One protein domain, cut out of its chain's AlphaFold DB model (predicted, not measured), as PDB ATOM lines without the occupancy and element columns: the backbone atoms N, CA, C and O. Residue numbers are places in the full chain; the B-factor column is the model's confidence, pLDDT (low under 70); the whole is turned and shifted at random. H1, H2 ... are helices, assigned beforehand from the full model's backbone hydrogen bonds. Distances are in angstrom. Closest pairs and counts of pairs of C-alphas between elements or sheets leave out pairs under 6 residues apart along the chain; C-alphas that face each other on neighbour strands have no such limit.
ATOM      1  N   ALA A 134     191.874 186.405  95.879       94.81
ATOM      2  CA  ALA A 134     192.735 187.580  95.746       94.81
ATOM      3  C   ALA A 134     193.306 187.703  94.326       94.81
ATOM      4  O   ALA A 134     193.230 188.775  93.735       94.81
ATOM      5  N   LEU A 135     193.793 186.594  93.755       95.50
ATOM      6  CA  LEU A 135     194.280 186.561  92.375       95.50
ATOM      7  C   LEU A 135     193.169 186.915  91.378       95.50
ATOM      8  O   LEU A 135     193.401 187.698  90.464       95.50
ATOM      9  N   LEU A 136     191.961 186.375  91.572       95.50
ATOM     10  CA  LEU A 136     190.794 186.694  90.745       95.50
ATOM     11  C   LEU A 136     190.449 188.185  90.821       95.50
ATOM     12  O   LEU A 136     190.204 188.805  89.792       95.50
ATOM     13  N   HIS A 137     190.481 188.773  92.017       96.06
ATOM     14  CA  HIS A 137     190.232 190.199  92.198       96.06
ATOM     15  C   HIS A 137     191.288 191.069  91.501       96.06
ATOM     16  O   HIS A 137     190.946 192.008  90.783       96.06
ATOM     17  N   GLU A 138     192.571 190.745  91.679       95.00
ATOM     18  CA  GLU A 138     193.689 191.455  91.050       95.00
ATOM     19  C   GLU A 138     193.623 191.368  89.520       95.00
ATOM     20  O   GLU A 138     193.702 192.391  88.834       95.00
ATOM     21  N   ALA A 139     193.398 190.164  88.990       93.75
ATOM     22  CA  ALA A 139     193.232 189.922  87.563       93.75
ATOM     23  C   ALA A 139     192.005 190.665  87.005       93.75
ATOM     24  O   ALA A 139     192.093 191.311  85.966       93.75
ATOM     25  N   ALA A 140     190.867 190.646  87.711       90.38
ATOM     26  CA  ALA A 140     189.654 191.351  87.295       90.38
ATOM     27  C   ALA A 140     189.815 192.879  87.333       90.38
ATOM     28  O   ALA A 140     189.195 193.595  86.540       90.38
ATOM     29  N   ALA A 141     190.628 193.401  88.256       92.00
ATOM     30  CA  ALA A 141     190.916 194.825  88.370       92.00
ATOM     31  C   ALA A 141     191.817 195.331  87.234       92.00
ATOM     32  O   ALA A 141     191.610 196.458  86.774       92.00
ATOM     33  N   ASN A 142     192.761 194.508  86.762       89.75
ATOM     34  CA  ASN A 142     193.667 194.840  85.662       89.75
ATOM     35  C   ASN A 142     193.824 193.691  84.639       89.75
ATOM     36  O   ASN A 142     194.892 193.074  84.575       89.75
ATOM     37  N   PRO A 143     192.798 193.422  83.807       83.75
ATOM     38  CA  PRO A 143     192.821 192.276  82.897       83.75
ATOM     39  C   PRO A 143     193.922 192.346  81.830       83.75
ATOM     40  O   PRO A 143     194.510 191.332  81.478       83.75
ATOM     41  N   GLU A 144     194.273 193.549  81.369       82.50
ATOM     42  CA  GLU A 144     195.326 193.768  80.364       82.50
ATOM     43  C   GLU A 144     196.741 193.440  80.875       82.50
ATOM     44  O   GLU A 144     197.672 193.304  80.084       82.50
ATOM     45  N   GLY A 145     196.921 193.340  82.196       85.12
ATOM     46  CA  GLY A 145     198.196 192.991  82.828       85.12
ATOM     47  C   GLY A 145     198.382 191.496  83.089       85.12
ATOM     48  O   GLY A 145     199.373 191.121  83.716       85.12
ATOM     49  N   ILE A 146     197.433 190.656  82.673       89.12
ATOM     50  CA  ILE A 146     197.474 189.208  82.876       89.12
ATOM     51  C   ILE A 146     198.492 188.582  81.908       89.12
ATOM     52  O   ILE A 146     198.471 188.850  80.711       89.12
ATOM     53  N   SER A 147     199.389 187.733  82.421       90.44
ATOM     54  CA  SER A 147     200.307 186.924  81.600       90.44
ATOM     55  C   SER A 147     199.566 185.826  80.829       90.44
ATOM     56  O   SER A 147     198.591 185.292  81.356       90.44
ATOM     57  N   ASP A 148     200.096 185.377  79.691       85.81
ATOM     58  CA  ASP A 148     199.521 184.286  78.884       85.81
ATOM     59  C   ASP A 148     199.292 182.988  79.681       85.81
ATOM     60  O   ASP A 148     198.311 182.275  79.466       85.81
ATOM     61  N   GLU A 149     200.176 182.654  80.627       87.50
ATOM     62  CA  GLU A 149     200.001 181.492  81.506       87.50
ATOM     63  C   GLU A 149     198.787 181.650  82.427       87.50
ATOM     64  O   GLU A 149     197.944 180.761  82.498       87.50
ATOM     65  N   LEU A 150     198.670 182.803  83.092       90.56
ATOM     66  CA  LEU A 150     197.535 183.099  83.966       90.56
ATOM     67  C   LEU A 150     196.225 183.202  83.173       90.56
ATOM     68  O   LEU A 150     195.191 182.765  83.664       90.56
ATOM     69  N   TYR A 151     196.259 183.730  81.948       87.62
ATOM     70  CA  TYR A 151     195.091 183.766  81.071       87.62
ATOM     71  C   TYR A 151     194.565 182.351  80.792       87.62
ATOM     72  O   TYR A 151     193.388 182.087  81.018       87.62
ATOM     73  N   ARG A 152     195.443 181.420  80.383       85.19
ATOM     74  CA  ARG A 152     195.073 180.016  80.119       85.19
ATOM     75  C   ARG A 152     194.535 179.307  81.362       85.19
ATOM     76  O   ARG A 152     193.555 178.569  81.278       85.19
ATOM     77  N   ASP A 153     195.154 179.543  82.516       89.31
ATOM     78  CA  ASP A 153     194.703 178.980  83.791       89.31
ATOM     79  C   ASP A 153     193.312 179.509  84.190       89.31
ATOM     80  O   ASP A 153     192.460 178.746  84.654       89.31
ATOM     81  N   LEU A 154     193.056 180.807  83.986       90.00
ATOM     82  CA  LEU A 154     191.757 181.432  84.250       90.00
ATOM     83  C   LEU A 154     190.678 180.953  83.277       90.00
ATOM     84  O   LEU A 154     189.562 180.681  83.714       90.00
ATOM     85  N   GLU A 155     191.002 180.814  81.991       83.94
ATOM     86  CA  GLU A 155     190.094 180.279  80.972       83.94
ATOM     87  C   GLU A 155     189.610 178.876  81.351       83.94
ATOM     88  O   GLU A 155     188.409 178.612  81.341       83.94
ATOM     89  N   ARG A 156     190.520 178.001  81.795       82.19
ATOM     90  CA  ARG A 156     190.166 176.662  82.289       82.19
ATOM     91  C   ARG A 156     189.323 176.711  83.546       82.19
ATOM     92  O   ARG A 156     188.256 176.110  83.594       82.19
ATOM     93  N   TYR A 157     189.784 177.440  84.559       87.38
ATOM     94  CA  TYR A 157     189.093 177.529  85.841       87.38
ATOM     95  C   TYR A 157     187.656 178.056  85.698       87.38
ATOM     96  O   TYR A 157     186.730 177.532  86.322       87.38
ATOM     97  N   LEU A 158     187.461 179.096  84.882       83.25
ATOM     98  CA  LEU A 158     186.151 179.703  84.655       83.25
ATOM     99  C   LEU A 158     185.297 178.874  83.696       83.25
ATOM    100  O   LEU A 158     184.105 178.707  83.956       83.25
ATOM    101  N   GLY A 159     185.893 178.305  82.644       74.81
ATOM    102  CA  GLY A 159     185.221 177.373  81.740       74.81
ATOM    103  C   GLY A 159     184.636 176.182  82.496       74.81
ATOM    104  O   GLY A 159     183.459 175.862  82.338       74.81
ATOM    105  N   ASP A 160     185.413 175.613  83.415       75.38
ATOM    106  CA  ASP A 160     184.989 174.548  84.317       75.38
ATOM    107  C   ASP A 160     183.752 174.932  85.137       75.38
ATOM    108  O   ASP A 160     182.748 174.218  85.126       75.38
ATOM    109  N   LYS A 161     183.779 176.099  85.792       75.00
ATOM    110  CA  LYS A 161     182.641 176.600  86.577       75.00
ATOM    111  C   LYS A 161     181.382 176.821  85.744       75.00
ATOM    112  O   LYS A 161     180.282 176.542  86.226       75.00
ATOM    113  N   VAL A 162     181.532 177.345  84.527       67.00
ATOM    114  CA  VAL A 162     180.411 177.592  83.611       67.00
ATOM    115  C   VAL A 162     179.763 176.275  83.199       67.00
ATOM    116  O   VAL A 162     178.537 176.160  83.273       67.00
ATOM    117  N   ILE A 163     180.564 175.270  82.829       63.50
ATOM    118  CA  ILE A 163     180.046 173.944  82.468       63.50
ATOM    119  C   ILE A 163     179.339 173.296  83.667       63.50
ATOM    120  O   ILE A 163     178.236 172.766  83.523       63.50
ATOM    121  N   ASP A 164     179.912 173.435  84.863       60.50
ATOM    122  CA  ASP A 164     179.350 172.915  86.115       60.50
ATOM    123  C   ASP A 164     178.126 173.723  86.612       60.50
ATOM    124  O   ASP A 164     177.573 173.437  87.675       60.50
ATOM    125  N   ARG A 165     177.687 174.750  85.863       64.19
ATOM    126  CA  ARG A 165     176.573 175.660  86.199       64.19
ATOM    127  C   ARG A 165     176.715 176.318  87.574       64.19
ATOM    128  O   ARG A 165     175.720 176.637  88.232       64.19
ATOM    129  N   GLN A 166     177.949 176.541  88.013       66.38
ATOM    130  CA  GLN A 166     178.227 177.213  89.274       66.38
ATOM    131  C   GLN A 166     177.998 178.720  89.137       66.38
ATOM    132  O   GLN A 166     178.283 179.329  88.106       66.38
ATOM    133  N   ALA A 167     177.492 179.344  90.203       74.44
ATOM    134  CA  ALA A 167     177.337 180.792  90.234       74.44
ATOM    135  C   ALA A 167     178.714 181.474  90.197       74.44
ATOM    136  O   ALA A 167     179.575 181.194  91.033       74.44
ATOM    137  N   LEU A 168     178.894 182.391  89.247       78.44
ATOM    138  CA  LEU A 168     180.089 183.226  89.160       78.44
ATOM    139  C   LEU A 168     179.979 184.408  90.126       78.44
ATOM    140  O   LEU A 168     178.930 185.045  90.253       78.44
ATOM    141  N   THR A 169     181.085 184.731  90.788       89.44
ATOM    142  CA  THR A 169     181.245 185.999  91.507       89.44
ATOM    143  C   THR A 169     181.365 187.173  90.528       89.44
ATOM    144  O   THR A 169     181.534 186.986  89.323       89.44
ATOM    145  N   SER A 170     181.296 188.411  91.029       87.50
ATOM    146  CA  SER A 170     181.440 189.609  90.187       87.50
ATOM    147  C   SER A 170     182.780 189.670  89.451       87.50
ATOM    148  O   SER A 170     182.817 190.060  88.285       87.50
ATOM    149  N   ASP A 171     183.864 189.278  90.121       89.31
ATOM    150  CA  ASP A 171     185.217 189.311  89.557       89.31
ATOM    151  C   ASP A 171     185.393 188.210  88.505       89.31
ATOM    152  O   ASP A 171     185.895 188.468  87.415       89.31
ATOM    153  N   GLU A 172     184.879 187.009  88.780       88.75
ATOM    154  CA  GLU A 172     184.863 185.891  87.831       88.75
ATOM    155  C   GLU A 172     184.017 186.199  86.594       88.75
ATOM    156  O   GLU A 172     184.450 185.927  85.481       88.75
ATOM    157  N   ALA A 173     182.841 186.813  86.761       81.38
ATOM    158  CA  ALA A 173     182.009 187.231  85.637       81.38
ATOM    159  C   ALA A 173     182.721 188.281  84.770       81.38
ATOM    160  O   ALA A 173     182.697 188.184  83.547       81.38
ATOM    161  N   ARG A 174     183.405 189.250  85.393       82.12
ATOM    162  CA  ARG A 174     184.185 190.273  84.680       82.12
ATOM    163  C   ARG A 174     185.359 189.668  83.907       82.12
ATOM    164  O   ARG A 174     185.596 190.064  82.769       82.12
ATOM    165  N   LEU A 175     186.072 188.718  84.510       86.12
ATOM    166  CA  LEU A 175     187.146 187.975  83.851       86.12
ATOM    167  C   LEU A 175     186.620 187.107  82.712       86.12
ATOM    168  O   LEU A 175     187.207 187.116  81.638       86.12
ATOM    169  N   MET A 176     185.494 186.421  82.909       83.56
ATOM    170  CA  MET A 176     184.863 185.613  81.867       83.56
ATOM    171  C   MET A 176     184.456 186.479  80.672       83.56
ATOM    172  O   MET A 176     184.704 186.105  79.532       83.56
ATOM    173  N   THR A 177     183.881 187.662  80.914       80.31
ATOM    174  CA  THR A 177     183.601 188.635  79.852       80.31
ATOM    175  C   THR A 177     184.879 189.065  79.141       80.31
ATOM    176  O   THR A 177     184.903 189.047  77.924       80.31
ATOM    177  N   TYR A 178     185.957 189.382  79.862       79.56
ATOM    178  CA  TYR A 178     187.232 189.760  79.241       79.56
ATOM    179  C   TYR A 178     187.832 188.644  78.367       79.56
ATOM    180  O   TYR A 178     188.246 188.905  77.240       79.56
ATOM    181  N   ILE A 179     187.836 187.406  78.869       80.44
ATOM    182  CA  ILE A 179     188.319 186.218  78.151       80.44
ATOM    183  C   ILE A 179     187.474 185.981  76.890       80.44
ATOM    184  O   ILE A 179     188.013 185.763  75.807       80.44
ATOM    185  N   ASN A 180     186.150 186.107  77.001       71.31
ATOM    186  CA  ASN A 180     185.234 185.944  75.872       71.31
ATOM    187  C   ASN A 180     185.282 187.118  74.880       71.31
ATOM    188  O   ASN A 180     185.126 186.912  73.684       71.31
ATOM    189  N   ASP A 181     185.512 188.350  75.328       65.81
ATOM    190  CA  ASP A 181     185.544 189.535  74.462       65.81
ATOM    191  C   ASP A 181     186.861 189.637  73.660       65.81
ATOM    192  O   ASP A 181     186.914 190.332  72.643       65.81
ATOM    193  N   GLY A 182     187.910 188.900  74.058       53.94
ATOM    194  CA  GLY A 182     189.140 188.688  73.278       53.94
ATOM    195  C   GLY A 182     188.988 187.716  72.094       53.94
ATOM    196  O   GLY A 182     189.811 187.726  71.178       53.94
ATOM    197  N   ILE A 183     187.911 186.924  72.071       44.00
ATOM    198  CA  ILE A 183     187.464 186.084  70.953       44.00
ATOM    199  C   ILE A 183     185.944 186.201  70.919       44.00
ATOM    200  O   ILE A 183     185.279 185.303  71.406       44.00
ATOM    201  N   ALA A 184     185.368 187.282  70.392       29.33
ATOM    202  CA  ALA A 184     183.909 187.394  70.335       29.33
ATOM    203  C   ALA A 184     183.275 186.135  69.703       29.33
ATOM    204  O   ALA A 184     183.444 185.935  68.494       29.33
ATOM    205  N   PRO A 185     182.477 185.325  70.427       35.81
ATOM    206  CA  PRO A 185     181.437 184.566  69.780       35.81
ATOM    207  C   PRO A 185     180.215 185.477  69.803       35.81
ATOM    208  O   PRO A 185     179.776 185.952  70.850       35.81
ATOM    209  N   ALA A 186     179.630 185.711  68.636       32.16
ATOM    210  CA  ALA A 186     178.366 186.424  68.496       32.16
ATOM    211  C   ALA A 186     177.203 185.788  69.290       32.16
ATOM    212  O   ALA A 186     176.108 186.338  69.303       32.16
ATOM    213  N   ASP A 187     177.441 184.686  70.000       38.00
ATOM    214  CA  ASP A 187     176.439 183.871  70.640       38.00
ATOM    215  C   ASP A 187     176.958 183.347  71.992       38.00
ATOM    216  O   ASP A 187     177.288 182.176  72.168       38.00
ATOM    217  N   ALA A 188     176.966 184.202  73.019       33.91
ATOM    218  CA  ALA A 188     176.966 183.721  74.409       33.91
ATOM    219  C   ALA A 188     175.719 182.849  74.698       33.91
ATOM    220  O   ALA A 188     175.720 182.034  75.618       33.91
ATOM    221  N   SER A 189     174.671 182.969  73.875       35.09
ATOM    222  CA  SER A 189     173.565 182.013  73.802       35.09
ATOM    223  C   SER A 189     173.962 180.668  73.196       35.09
ATOM    224  O   SER A 189     173.407 179.669  73.637       35.09
ATOM    225  N   ASP A 190     174.929 180.605  72.275       33.59
ATOM    226  CA  ASP A 190     175.383 179.339  71.690       33.59
ATOM    227  C   ASP A 190     176.390 178.621  72.572       33.59
ATOM    228  O   ASP A 190     176.403 177.410  72.517       33.59
ATOM    229  N   VAL A 191     177.155 179.282  73.445       35.09
ATOM    230  CA  VAL A 191     177.974 178.561  74.450       35.09
ATOM    231  C   VAL A 191     177.088 177.954  75.551       35.09
ATOM    232  O   VAL A 191     177.355 176.870  76.068       35.09
ATOM    233  N   ILE A 192     175.975 178.622  75.875       36.75
ATOM    234  CA  ILE A 192     174.958 178.113  76.810       36.75
ATOM    235  C   ILE A 192     174.072 177.044  76.134       36.75
ATOM    236  O   ILE A 192     173.667 176.085  76.791       36.75
ATOM    237  N   ALA A 193     173.803 177.157  74.826       32.34
ATOM    238  CA  ALA A 193     173.025 176.184  74.050       32.34
ATOM    239  C   ALA A 193     173.864 175.018  73.496       32.34
ATOM    240  O   ALA A 193     173.339 173.918  73.335       32.34
ATOM    241  N   SER A 194     175.173 175.189  73.291       30.28
ATOM    242  CA  SER A 194     176.108 174.116  72.936       30.28
ATOM    243  C   SER A 194     176.354 173.181  74.107       30.28
ATOM    244  O   SER A 194     176.883 172.101  73.897       30.28
ATOM    245  N   GLY A 195     175.879 173.501  75.316       32.22
ATOM    246  CA  GLY A 195     175.683 172.508  76.372       32.22
ATOM    247  C   GLY A 195     174.779 171.336  75.949       32.22
ATOM    248  O   GLY A 195     174.805 170.295  76.595       32.22
ATOM    249  N   ALA A 196     174.024 171.462  74.848       33.16
ATOM    250  CA  ALA A 196     173.283 170.357  74.241       33.16
ATOM    251  C   ALA A 196     174.130 169.464  73.302       33.16
ATOM    252  O   ALA A 196     173.713 168.345  73.016       33.16
TER     253      ALA A 196
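What this domain is: This is residues 134 to 196 of the 320 residues of an uncharacterized protein of Cardiobacterium sp (UniProt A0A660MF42). Beginning with short H1, the printed part runs into long H2; H3 crosses H2 nearly at right angles and packs on H1. H4 lies at the opposite end of the long axis from H1, beyond residues 181 to 187, which stand free. The printed part has 63 residues, 45 of them in four named helices, H1 to H4 in order along the chain, with no named strand; its class is all helix, and it is compact, with a radius of gyration of the C-alphas of 11.7 A and spans of 34 by 22 by 19 A.

How they stand to each other: H1, residues 134 to 141, touches residues 171 to 175 alone of H3, residues 170 to 181, at a steep tilt of 54 degrees; the closest C-alphas, Ala 140 and Asp 171, are 5.4 A apart. H2, residues 148 to 163, touches H3 with residues 151 to 158 alone, at 71 degrees, only just about perpendicular; the closest C-alphas, Leu 158 and Met 176, are 6.7 A apart. H4, residues 188 to 196, is close to H2 but not clearly touching: the closest C-alphas, Ile 163 and Gly 195, are 7.6 A apart. Every O i to N i+4 pair is within hydrogen-bond range in H1, H2 and H3, but 3 of 5 in H4.

Where its parts are: H1 begins at C-alpha 134 (192.735, 187.580, 95.746). H2 is 22.3 A long and H3 16.3 A. H4 ends at C-alpha 196 (173.283, 170.357, 74.241).

The domain as a whole: The printed part has no cut, and its three links are short. The pLDDT is under 70 at residues 162 to 166 and 181 to 196.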